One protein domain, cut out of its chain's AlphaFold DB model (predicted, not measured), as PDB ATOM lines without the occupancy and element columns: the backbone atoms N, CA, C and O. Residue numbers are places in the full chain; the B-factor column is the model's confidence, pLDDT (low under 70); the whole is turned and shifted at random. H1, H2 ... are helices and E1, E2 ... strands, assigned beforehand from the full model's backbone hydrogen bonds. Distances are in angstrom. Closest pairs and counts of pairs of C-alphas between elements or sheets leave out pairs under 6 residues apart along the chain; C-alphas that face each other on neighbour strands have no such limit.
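This is residues 9 to 85 of the 98 residues of an uncharacterized protein of Mucilaginibacter ginsenosidivorans (UniProt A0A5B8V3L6). What is the main picture? An antiparallel sheet of three strands, in the order E1 - E2 - E3, has H1 and H3 side by side on one face and its other face bare, while H4 folds back on H3 on the side away from the sheet. What else is there? Little H2 sits at one end of the sheet, and short E4 pairs with residues 9 to 10. What is the make-up? The printed part has 77 residues with four named helices and four named strands, in the order H1 E1 E2 H2 E3 E4 H3 H4; its class is mixed, and it is compact, with a radius of gyration of the C-alphas of 12.1 A and spans of 36 by 27 by 18 A.

Which elements come first? H1, residues 11 to 20, begins at C-alpha 11 (-99.463, 39.845, 27.711) and is 14.2 A long. E1, residues 24 to 30, measures 17.0 A, E2, residues 33 to 38, 15.8 A, and H2 is residues 44 to 47. Which follow? E3 is residues 48 to 52, E4 residues 58 to 60 and H3 residues 61 to 71, 14.8 A. H4, residues 74 to 84, 15.2 A, ends at C-alpha 84 (-97.993, 39.452, 14.848).

How do the strands pair? The hairpin E1 and E2 is antiparallel at 162 degrees, with N 28 and O 35 at 2.9 A, within hydrogen-bond range. E2 and E3 are antiparallel at 156 degrees, with N 36 and O 49 within range at 2.9 A. Where are the helices? H1 and H3 are on the same face and only just touch, with 3 pairs of C-alphas within 8 A, the closest those of Val 18 and Leu 71 at 7.2 A. H4, not on the sheet, forms a helical hairpin with H3, opposite ways at a shallow tilt of 31 degrees, the closest C-alphas being those of Ala 68 and Leu 74 at 4.8 A. H2 only grazes the sheet. Are the helix backbones complete? In H1, H3 and H4 every O i to N i+4 pair is within hydrogen-bond range; H2 is too short for one.

How far does it reach? The two C-alphas farthest apart, those of Ala 43 and Asp 83, are 37.1 A apart. Are there cuts, long links or weak places? The printed part has no cut, its links between named elements are tight, and residue 85 alone has a pLDDT under 70.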
ATOM      1  N   VAL A   9    -102.840  41.966  22.200       90.50
ATOM      2  CA  VAL A   9    -101.390  41.818  22.293       90.50
ATOM      3  C   VAL A   9    -101.102  40.716  23.292       90.50
ATOM      4  O   VAL A   9    -101.787  40.636  24.318       90.50
ATOM      5  N   ASP A  10    -100.085  39.901  23.019       91.38
ATOM      6  CA  ASP A  10     -99.587  38.948  24.007       91.38
ATOM      7  C   ASP A  10     -99.190  39.678  25.299       91.38
ATOM      8  O   ASP A  10     -98.473  40.685  25.284       91.38
ATOM      9  N   PHE A  11     -99.684  39.182  26.434       91.31
ATOM     10  CA  PHE A  11     -99.463  39.845  27.711       91.31
ATOM     11  C   PHE A  11     -97.983  39.847  28.111       91.31
ATOM     12  O   PHE A  11     -97.522  40.841  28.667       91.31
ATOM     13  N   MET A  12     -97.238  38.766  27.852       91.38
ATOM     14  CA  MET A  12     -95.847  38.656  28.304       91.38
ATOM     15  C   MET A  12     -94.938  39.608  27.536       91.38
ATOM     16  O   MET A  12     -94.184  40.350  28.164       91.38
ATOM     17  N   PHE A  13     -95.069  39.654  26.209       92.06
ATOM     18  CA  PHE A  13     -94.393  40.640  25.372       92.06
ATOM     19  C   PHE A  13     -94.694  42.066  25.847       92.06
ATOM     20  O   PHE A  13     -93.787  42.855  26.114       92.06
ATOM     21  N   PHE A  14     -95.978  42.390  26.015       93.81
ATOM     22  CA  PHE A  14     -96.384  43.732  26.415       93.81
ATOM     23  C   PHE A  14     -95.841  44.116  27.798       93.81
ATOM     24  O   PHE A  14     -95.366  45.231  28.011       93.81
ATOM     25  N   TYR A  15     -95.886  43.184  28.746       93.06
ATOM     26  CA  TYR A  15     -95.404  43.404  30.100       93.06
ATOM     27  C   TYR A  15     -93.882  43.590  30.160       93.06
ATOM     28  O   TYR A  15     -93.405  44.419  30.930       93.06
ATOM     29  N   GLN A  16     -93.116  42.904  29.305       94.69
ATOM     30  CA  GLN A  16     -91.674  43.138  29.184       94.69
ATOM     31  C   GLN A  16     -91.364  44.579  28.762       94.69
ATOM     32  O   GLN A  16     -90.500  45.210  29.369       94.69
ATOM     33  N   LEU A  17     -92.107  45.134  27.795       95.50
ATOM     34  CA  LEU A  17     -91.957  46.539  27.392       95.50
ATOM     35  C   LEU A  17     -92.288  47.507  28.532       95.50
ATOM     36  O   LEU A  17     -91.586  48.498  28.738       95.50
ATOM     37  N   VAL A  18     -93.332  47.208  29.311       95.00
ATOM     38  CA  VAL A  18     -93.689  47.996  30.498       95.00
ATOM     39  C   VAL A  18     -92.552  47.992  31.517       95.00
ATOM     40  O   VAL A  18     -92.159  49.059  31.982       95.00
ATOM     41  N   CYS A  19     -92.006  46.820  31.853       92.62
ATOM     42  CA  CYS A  19     -90.920  46.698  32.826       92.62
ATOM     43  C   CYS A  19     -89.603  47.317  32.342       92.62
ATOM     44  O   CYS A  19     -88.801  47.745  33.168       92.62
ATOM     45  N   ALA A  20     -89.381  47.384  31.028       94.94
ATOM     46  CA  ALA A  20     -88.225  48.054  30.441       94.94
ATOM     47  C   ALA A  20     -88.334  49.590  30.475       94.94
ATOM     48  O   ALA A  20     -87.326  50.276  30.314       94.94
ATOM     49  N   SER A  21     -89.533  50.148  30.685       94.88
ATOM     50  CA  SER A  21     -89.733  51.596  30.727       94.88
ATOM     51  C   SER A  21     -89.159  52.209  32.005       94.88
ATOM     52  O   SER A  21     -89.579  51.912  33.125       94.88
ATOM     53  N   ASP A  22     -88.271  53.182  31.833       95.38
ATOM     54  CA  ASP A  22     -87.702  53.997  32.907       95.38
ATOM     55  C   ASP A  22     -88.738  54.905  33.594       95.38
ATOM     56  O   ASP A  22     -88.474  55.448  34.671       95.38
ATOM     57  N   LYS A  23     -89.931  55.059  33.008       95.81
ATOM     58  CA  LYS A  23     -91.024  55.883  33.539       95.81
ATOM     59  C   LYS A  23     -91.852  55.181  34.606       95.81
ATOM     60  O   LYS A  23     -92.645  55.847  35.272       95.81
ATOM     61  N   VAL A  24     -91.702  53.873  34.801       96.25
ATOM     62  CA  VAL A  24     -92.419  53.146  35.855       96.25
ATOM     63  C   VAL A  24     -91.768  53.435  37.211       96.25
ATOM     64  O   VAL A  24     -90.558  53.308  37.379       96.25
ATOM     65  N   GLN A  25     -92.570  53.870  38.185       95.94
ATOM     66  CA  GLN A  25     -92.129  54.084  39.568       95.94
ATOM     67  C   GLN A  25     -92.410  52.859  40.440       95.94
ATOM     68  O   GLN A  25     -91.570  52.470  41.244       95.94
ATOM     69  N   ALA A  26     -93.606  52.292  40.312       95.25
ATOM     70  CA  ALA A  26     -94.048  51.122  41.057       95.25
ATOM     71  C   ALA A  26     -95.140  50.394  40.269       95.25
ATOM     72  O   ALA A  26     -95.810  50.997  39.425       95.25
ATOM     73  N   GLN A  27     -95.338  49.117  40.566       94.81
ATOM     74  CA  GLN A  27     -96.418  48.320  40.000       94.81
ATOM     75  C   GLN A  27     -96.895  47.276  41.008       94.81
ATOM     76  O   GLN A  27     -96.087  46.777  41.784       94.81
ATOM     77  N   GLU A  28     -98.182  46.946  40.965       95.12
ATOM     78  CA  GLU A  28     -98.798  45.934  41.825       95.12
ATOM     79  C   GLU A  28     -99.835  45.129  41.037       95.12
ATOM     80  O   GLU A  28    -100.557  45.685  40.201       95.12
ATOM     81  N   GLN A  29     -99.938  43.824  41.297       92.50
ATOM     82  CA  GLN A  29    -100.954  42.974  40.679       92.50
ATOM     83  C   GLN A  29    -102.126  42.744  41.638       92.50
ATOM     84  O   GLN A  29    -101.970  42.185  42.717       92.50
ATOM     85  N   ILE A  30    -103.333  43.098  41.198       92.31
ATOM     86  CA  ILE A  30    -104.584  42.899  41.932       92.31
ATOM     87  C   ILE A  30    -105.494  42.014  41.076       92.31
ATOM     88  O   ILE A  30    -106.154  42.470  40.138       92.31
ATOM     89  N   GLY A  31    -105.496  40.711  41.366       91.12
ATOM     90  CA  GLY A  31    -106.227  39.719  40.575       91.12
ATOM     91  C   GLY A  31    -105.721  39.659  39.129       91.12
ATOM     92  O   GLY A  31    -104.569  39.300  38.877       91.12
ATOM     93  N   ASN A  32    -106.586  40.007  38.171       90.12
ATOM     94  CA  ASN A  32    -106.266  40.061  36.739       90.12
ATOM     95  C   ASN A  32    -105.891  41.467  36.238       90.12
ATOM     96  O   ASN A  32    -105.786  41.671  35.026       90.12
ATOM     97  N   VAL A  33    -105.723  42.435  37.137       93.00
ATOM     98  CA  VAL A  33    -105.340  43.808  36.805       93.00
ATOM     99  C   VAL A  33    -103.953  44.090  37.363       93.00
ATOM    100  O   VAL A  33    -103.659  43.756  38.504       93.00
ATOM    101  N   ILE A  34    -103.103  44.725  36.566       94.31
ATOM    102  CA  ILE A  34    -101.833  45.290  37.012       94.31
ATOM    103  C   ILE A  34    -102.011  46.797  37.093       94.31
ATOM    104  O   ILE A  34    -102.415  47.441  36.125       94.31
ATOM    105  N   VAL A  35    -101.740  47.353  38.263       95.75
ATOM    106  CA  VAL A  35    -101.771  48.788  38.515       95.75
ATOM    107  C   VAL A  35    -100.345  49.297  38.432       95.75
ATOM    108  O   VAL A  35     -99.477  48.813  39.148       95.75
ATOM    109  N   ILE A  36    -100.100  50.272  37.564       96.44
ATOM    110  CA  ILE A  36     -98.780  50.868  37.362       96.44
ATOM    111  C   ILE A  36     -98.841  52.323  37.792       96.44
ATOM    112  O   ILE A  36     -99.706  53.076  37.346       96.44
ATOM    113  N   LEU A  37     -97.887  52.729  38.619       96.31
ATOM    114  CA  LEU A  37     -97.644  54.118  38.963       96.31
ATOM    115  C   LEU A  37     -96.496  54.654  38.104       96.31
ATOM    116  O   LEU A  37     -95.358  54.207  38.222       96.31
ATOM    117  N   VAL A  38     -96.788  55.640  37.259       96.69
ATOM    118  CA  VAL A  38     -95.790  56.337  36.428       96.69
ATOM    119  C   VAL A  38     -95.079  57.412  37.252       96.69
ATOM    120  O   VAL A  38     -95.727  58.046  38.076       96.69
ATOM    121  N   LYS A  39     -93.781  57.659  37.051       96.19
ATOM    122  CA  LYS A  39     -93.002  58.762  37.662       96.19
ATOM    123  C   LYS A  39     -93.570  60.150  37.298       96.19
ATOM    124  O   LYS A  39     -94.217  60.307  36.265       96.19
ATOM    125  N   GLY A  40     -93.333  61.156  38.144       95.12
ATOM    126  CA  GLY A  40     -93.703  62.563  37.905       95.12
ATOM    127  C   GLY A  40     -94.353  63.239  39.116       95.12
ATOM    128  O   GLY A  40     -94.580  62.593  40.129       95.12
ATOM    129  N   ASP A  41     -94.708  64.518  38.998       95.19
ATOM    130  CA  ASP A  41     -95.177  65.322  40.148       95.19
ATOM    131  C   ASP A  41     -96.690  65.589  40.151       95.19
ATOM    132  O   ASP A  41     -97.234  66.230  41.048       95.19
ATOM    133  N   SER A  42     -97.407  65.090  39.141       95.06
ATOM    134  CA  SER A  42     -98.862  65.225  39.083       95.06
ATOM    135  C   SER A  42     -99.563  64.373  40.150       95.06
ATOM    136  O   SER A  42     -98.999  63.431  40.709       95.06
ATOM    137  N   ALA A  43    -100.827  64.699  40.433       96.19
ATOM    138  CA  ALA A  43    -101.636  63.951  41.391       96.19
ATOM    139  C   ALA A  43    -101.682  62.448  41.050       96.19
ATOM    140  O   ALA A  43    -101.850  62.076  39.886       96.19
ATOM    141  N   VAL A  44    -101.594  61.588  42.074       94.00
ATOM    142  CA  VAL A  44    -101.440  60.124  41.931       94.00
ATOM    143  C   VAL A  44    -102.465  59.512  40.975       94.00
ATOM    144  O   VAL A  44    -102.084  58.764  40.081       94.00
ATOM    145  N   HIS A  45    -103.744  59.887  41.069       93.69
ATOM    146  CA  HIS A  45    -104.804  59.352  40.201       93.69
ATOM    147  C   HIS A  45    -104.562  59.588  38.698       93.69
ATOM    148  O   HIS A  45    -105.006  58.791  37.878       93.69
ATOM    149  N   LYS A  46    -103.829  60.647  38.316       94.06
ATOM    150  CA  LYS A  46    -103.459  60.917  36.914       94.06
ATOM    151  C   LYS A  46    -102.275  60.071  36.453       94.06
ATOM    152  O   LYS A  46    -102.079  59.877  35.258       94.06
ATOM    153  N   ARG A  47    -101.479  59.560  37.391       95.38
ATOM    154  CA  ARG A  47    -100.258  58.778  37.150       95.38
ATOM    155  C   ARG A  47    -100.495  57.272  37.164       95.38
ATOM    156  O   ARG A  47     -99.591  56.530  36.797       95.38
ATOM    157  N   LEU A  48    -101.690  56.833  37.551       95.69
ATOM    158  CA  LEU A  48    -102.064  55.428  37.520       95.69
ATOM    159  C   LEU A  48    -102.415  54.981  36.096       95.69
ATOM    160  O   LEU A  48    -103.080  55.693  35.335       95.69
ATOM    161  N   ILE A  49    -101.952  53.788  35.744       95.00
ATOM    162  CA  ILE A  49    -102.359  53.026  34.565       95.00
ATOM    163  C   ILE A  49    -102.912  51.695  35.068       95.00
ATOM    164  O   ILE A  49    -102.282  51.027  35.885       95.00
ATOM    165  N   TYR A  50    -104.081  51.312  34.565       94.00
ATOM    166  CA  TYR A  50    -104.712  50.034  34.876       94.00
ATOM    167  C   TYR A  50    -104.607  49.122  33.663       94.00
ATOM    168  O   TYR A  50    -105.219  49.374  32.625       94.00
ATOM    169  N   LEU A  51    -103.831  48.054  33.805       91.81
ATOM    170  CA  LEU A  51    -103.676  47.027  32.795       91.81
ATOM    171  C   LEU A  51    -104.497  45.799  33.155       91.81
ATOM    172  O   LEU A  51    -104.084  44.976  33.965       91.81
ATOM    173  N   ARG A  52    -105.659  45.643  32.532       91.50
ATOM    174  CA  ARG A  52    -106.470  44.436  32.663       91.50
ATOM    175  C   ARG A  52    -106.015  43.356  31.682       91.50
ATOM    176  O   ARG A  52    -105.945  43.616  30.481       91.50
ATOM    177  N   LYS A  53    -105.774  42.148  32.196       90.06
ATOM    178  CA  LYS A  53    -105.611  40.922  31.403       90.06
ATOM    179  C   LYS A  53    -106.979  40.439  30.915       90.06
ATOM    180  O   LYS A  53    -107.924  40.340  31.707       90.06
ATOM    181  N   THR A  54    -107.093  40.137  29.627       86.19
ATOM    182  CA  THR A  54    -108.263  39.467  29.044       86.19
ATOM    183  C   THR A  54    -108.127  37.949  29.155       86.19
ATOM    184  O   THR A  54    -107.092  37.425  29.573       86.19
ATOM    185  N   GLN A  55    -109.184  37.222  28.780       76.44
ATOM    186  CA  GLN A  55    -109.081  35.775  28.583       76.44
ATOM    187  C   GLN A  55    -108.015  35.472  27.515       76.44
ATOM    188  O   GLN A  55    -107.848  36.254  26.578       76.44
ATOM    189  N   GLY A  56    -107.263  34.380  27.696       78.88
ATOM    190  CA  GLY A  56    -106.177  33.986  26.788       78.88
ATOM    191  C   GLY A  56    -104.814  34.641  27.050       78.88
ATOM    192  O   GLY A  56    -103.979  34.628  26.159       78.88
ATOM    193  N   ASN A  57    -104.575  35.202  28.245       86.25
ATOM    194  CA  ASN A  57    -103.302  35.851  28.607       86.25
ATOM    195  C   ASN A  57    -102.899  36.972  27.627       86.25
ATOM    196  O   ASN A  57    -101.762  37.051  27.175       86.25
ATOM    197  N   ALA A  58    -103.856  37.843  27.310       89.06
ATOM    198  CA  ALA A  58    -103.668  38.933  26.364       89.06
ATOM    199  C   ALA A  58    -104.123  40.279  26.948       89.06
ATOM    200  O   ALA A  58    -104.750  40.350  28.013       89.06
ATOM    201  N   VAL A  59    -103.788  41.361  26.251       90.88
ATOM    202  CA  VAL A  59    -104.225  42.729  26.552       90.88
ATOM    203  C   VAL A  59    -104.930  43.297  25.331       90.88
ATOM    204  O   VAL A  59    -104.456  43.126  24.212       90.88
ATOM    205  N   LEU A  60    -106.049  43.998  25.524       90.44
ATOM    206  CA  LEU A  60    -106.709  44.708  24.425       90.44
ATOM    207  C   LEU A  60    -105.747  45.726  23.808       90.44
ATOM    208  O   LEU A  60    -105.172  46.545  24.528       90.44
ATOM    209  N   TYR A  61    -105.627  45.731  22.481       90.12
ATOM    210  CA  TYR A  61    -104.685  46.600  21.775       90.12
ATOM    211  C   TYR A  61    -104.914  48.079  22.095       90.12
ATOM    212  O   TYR A  61    -103.966  48.811  22.332       90.12
ATOM    213  N   MET A  62    -106.169  48.517  22.236       90.69
ATOM    214  CA  MET A  62    -106.492  49.893  22.640       90.69
ATOM    215  C   MET A  62    -105.873  50.275  24.000       90.69
ATOM    216  O   MET A  62    -105.322  51.365  24.157       90.69
ATOM    217  N   GLN A  63    -105.931  49.364  24.976       92.56
ATOM    218  CA  GLN A  63    -105.341  49.558  26.302       92.56
ATOM    219  C   GLN A  63    -103.807  49.517  26.237       92.56
ATOM    220  O   GLN A  63    -103.139  50.314  26.905       92.56
ATOM    221  N   ALA A  64    -103.258  48.620  25.411       93.81
ATOM    222  CA  ALA A  64    -101.827  48.529  25.143       93.81
ATOM    223  C   ALA A  64    -101.293  49.836  24.534       93.81
ATOM    224  O   ALA A  64    -100.340  50.404  25.060       93.81
ATOM    225  N   THR A  65    -101.965  50.380  23.518       94.56
ATOM    226  CA  THR A  65    -101.605  51.634  22.840       94.56
ATOM    227  C   THR A  65    -101.644  52.833  23.779       94.56
ATOM    228  O   THR A  65    -100.689  53.606  23.830       94.56
ATOM    229  N   ALA A  66    -102.709  52.982  24.576       94.62
ATOM    230  CA  ALA A  66    -102.806  54.071  25.550       94.62
ATOM    231  C   ALA A  66    -101.662  54.026  26.578       94.62
ATOM    232  O   ALA A  66    -101.104  55.055  26.961       94.62
ATOM    233  N   THR A  67    -101.286  52.823  27.003       95.44
ATOM    234  CA  THR A  67    -100.181  52.612  27.942       95.44
ATOM    235  C   THR A  67     -98.828  52.872  27.280       95.44
ATOM    236  O   THR A  67     -98.007  53.588  27.850       95.44
ATOM    237  N   ALA A  68     -98.618  52.373  26.061       95.81
ATOM    238  CA  ALA A  68     -97.393  52.567  25.291       95.81
ATOM    239  C   ALA A  68     -97.125  54.044  24.987       95.81
ATOM    240  O   ALA A  68     -95.991  54.493  25.114       95.81
ATOM    241  N   LEU A  69     -98.164  54.830  24.680       95.50
ATOM    242  CA  LEU A  69     -98.060  56.285  24.526       95.50
ATOM    243  C   LEU A  69     -97.550  56.965  25.800       95.50
ATOM    244  O   LEU A  69     -96.653  57.805  25.753       95.50
ATOM    245  N   ARG A  70     -98.099  56.589  26.960       94.12
ATOM    246  CA  ARG A  70     -97.708  57.173  28.252       94.12
ATOM    247  C   ARG A  70     -96.291  56.775  28.661       94.12
ATOM    248  O   ARG A  70     -95.560  57.590  29.222       94.12
ATOM    249  N   LEU A  71     -95.906  55.534  28.377       95.50
ATOM    250  CA  LEU A  71     -94.614  54.973  28.765       95.50
ATOM    251  C   LEU A  71     -93.514  55.182  27.707       95.50
ATOM    252  O   LEU A  71     -92.337  55.117  28.041       95.50
ATOM    253  N   GLY A  72     -93.864  55.590  26.485       94.69
ATOM    254  CA  GLY A  72     -92.923  55.989  25.434       94.69
ATOM    255  C   GLY A  72     -92.394  54.860  24.547       94.69
ATOM    256  O   GLY A  72     -91.357  55.064  23.935       94.69
ATOM    257  N   PHE A  73     -93.086  53.720  24.460       95.38
ATOM    258  CA  PHE A  73     -92.683  52.562  23.635       95.38
ATOM    259  C   PHE A  73     -93.685  52.248  22.507       95.38
ATOM    260  O   PHE A  73     -93.945  51.099  22.147       95.38
ATOM    261  N   LEU A  74     -94.353  53.278  21.973       94.81
ATOM    262  CA  LEU A  74     -95.386  53.080  20.951       94.81
ATOM    263  C   LEU A  74     -94.840  52.400  19.687       94.81
ATOM    264  O   LEU A  74     -95.539  51.583  19.093       94.81
ATOM    265  N   ASN A  75     -93.608  52.717  19.294       94.44
ATOM    266  CA  ASN A  75     -93.003  52.193  18.070       94.44
ATOM    267  C   ASN A  75     -92.795  50.677  18.159       94.44
ATOM    268  O   ASN A  75     -93.123  49.951  17.226       94.44
ATOM    269  N   GLU A  76     -92.314  50.194  19.301       94.31
ATOM    270  CA  GLU A  76     -92.084  48.783  19.598       94.31
ATOM    271  C   GLU A  76     -93.399  48.002  19.590       94.31
ATOM    272  O   GLU A  76     -93.485  46.917  19.013       94.31
ATOM    273  N   LEU A  77     -94.450  48.585  20.177       94.00
ATOM    274  CA  LEU A  77     -95.791  48.009  20.139       94.00
ATOM    275  C   LEU A  77     -96.329  47.924  18.702       94.00
ATOM    276  O   LEU A  77     -96.891  46.899  18.317       94.00
ATOM    277  N   MET A  78     -96.168  48.990  17.915       91.44
ATOM    278  CA  MET A  78     -96.626  49.030  16.525       91.44
ATOM    279  C   MET A  78     -95.877  48.033  15.645       91.44
ATOM    280  O   MET A  78     -96.508  47.365  14.830       91.44
ATOM    281  N   GLN A  79     -94.562  47.904  15.819       91.94
ATOM    282  CA  GLN A  79     -93.759  46.936  15.078       91.94
ATOM    283  C   GLN A  79     -94.227  45.510  15.379       91.94
ATOM    284  O   GLN A  79     -94.559  44.765  14.460       91.94
ATOM    285  N   TRP A  80     -94.379  45.169  16.664       90.69
ATOM    286  CA  TRP A  80     -94.925  43.870  17.058       90.69
ATOM    287  C   TRP A  80     -96.295  43.617  16.435       90.69
ATOM    288  O   TRP A  80     -96.567  42.516  15.966       90.69
ATOM    289  N   TYR A  81     -97.149  44.637  16.396       86.81
ATOM    290  CA  TYR A  81     -98.478  44.526  15.822       86.81
ATOM    291  C   TYR A  81     -98.461  44.278  14.308       86.81
ATOM    292  O   TYR A  81     -99.249  43.473  13.823       86.81
ATOM    293  N   VAL A  82     -97.559  44.910  13.555       85.38
ATOM    294  CA  VAL A  82     -97.383  44.634  12.117       85.38
ATOM    295  C   VAL A  82     -96.963  43.180  11.885       85.38
ATOM    296  O   VAL A  82     -97.499  42.532  10.984       85.38
ATOM    297  N   ASP A  83     -96.074  42.664  12.735       85.62
ATOM    298  CA  ASP A  83     -95.478  41.333  12.590       85.62
ATOM    299  C   ASP A  83     -96.385  40.196  13.102       85.62
ATOM    300  O   ASP A  83     -96.335  39.083  12.583       85.62
ATOM    301  N   ASN A  84     -97.228  40.467  14.107       80.12
ATOM    302  CA  ASN A  84     -97.993  39.452  14.848       80.12
ATOM    303  C   ASN A  84     -99.515  39.638  14.765       80.12
ATOM    304  O   ASN A  84    -100.263  38.945  15.457       80.12
ATOM    305  N   ARG A  85    -100.015  40.578  13.954       68.88
ATOM    306  CA  ARG A  85    -101.462  40.741  13.753       68.88
ATOM    307  C   ARG A  85    -102.075  39.454  13.197       68.88
ATOM    308  O   ARG A  85    -101.743  38.996  12.109       68.88
TER     309      ARG A  85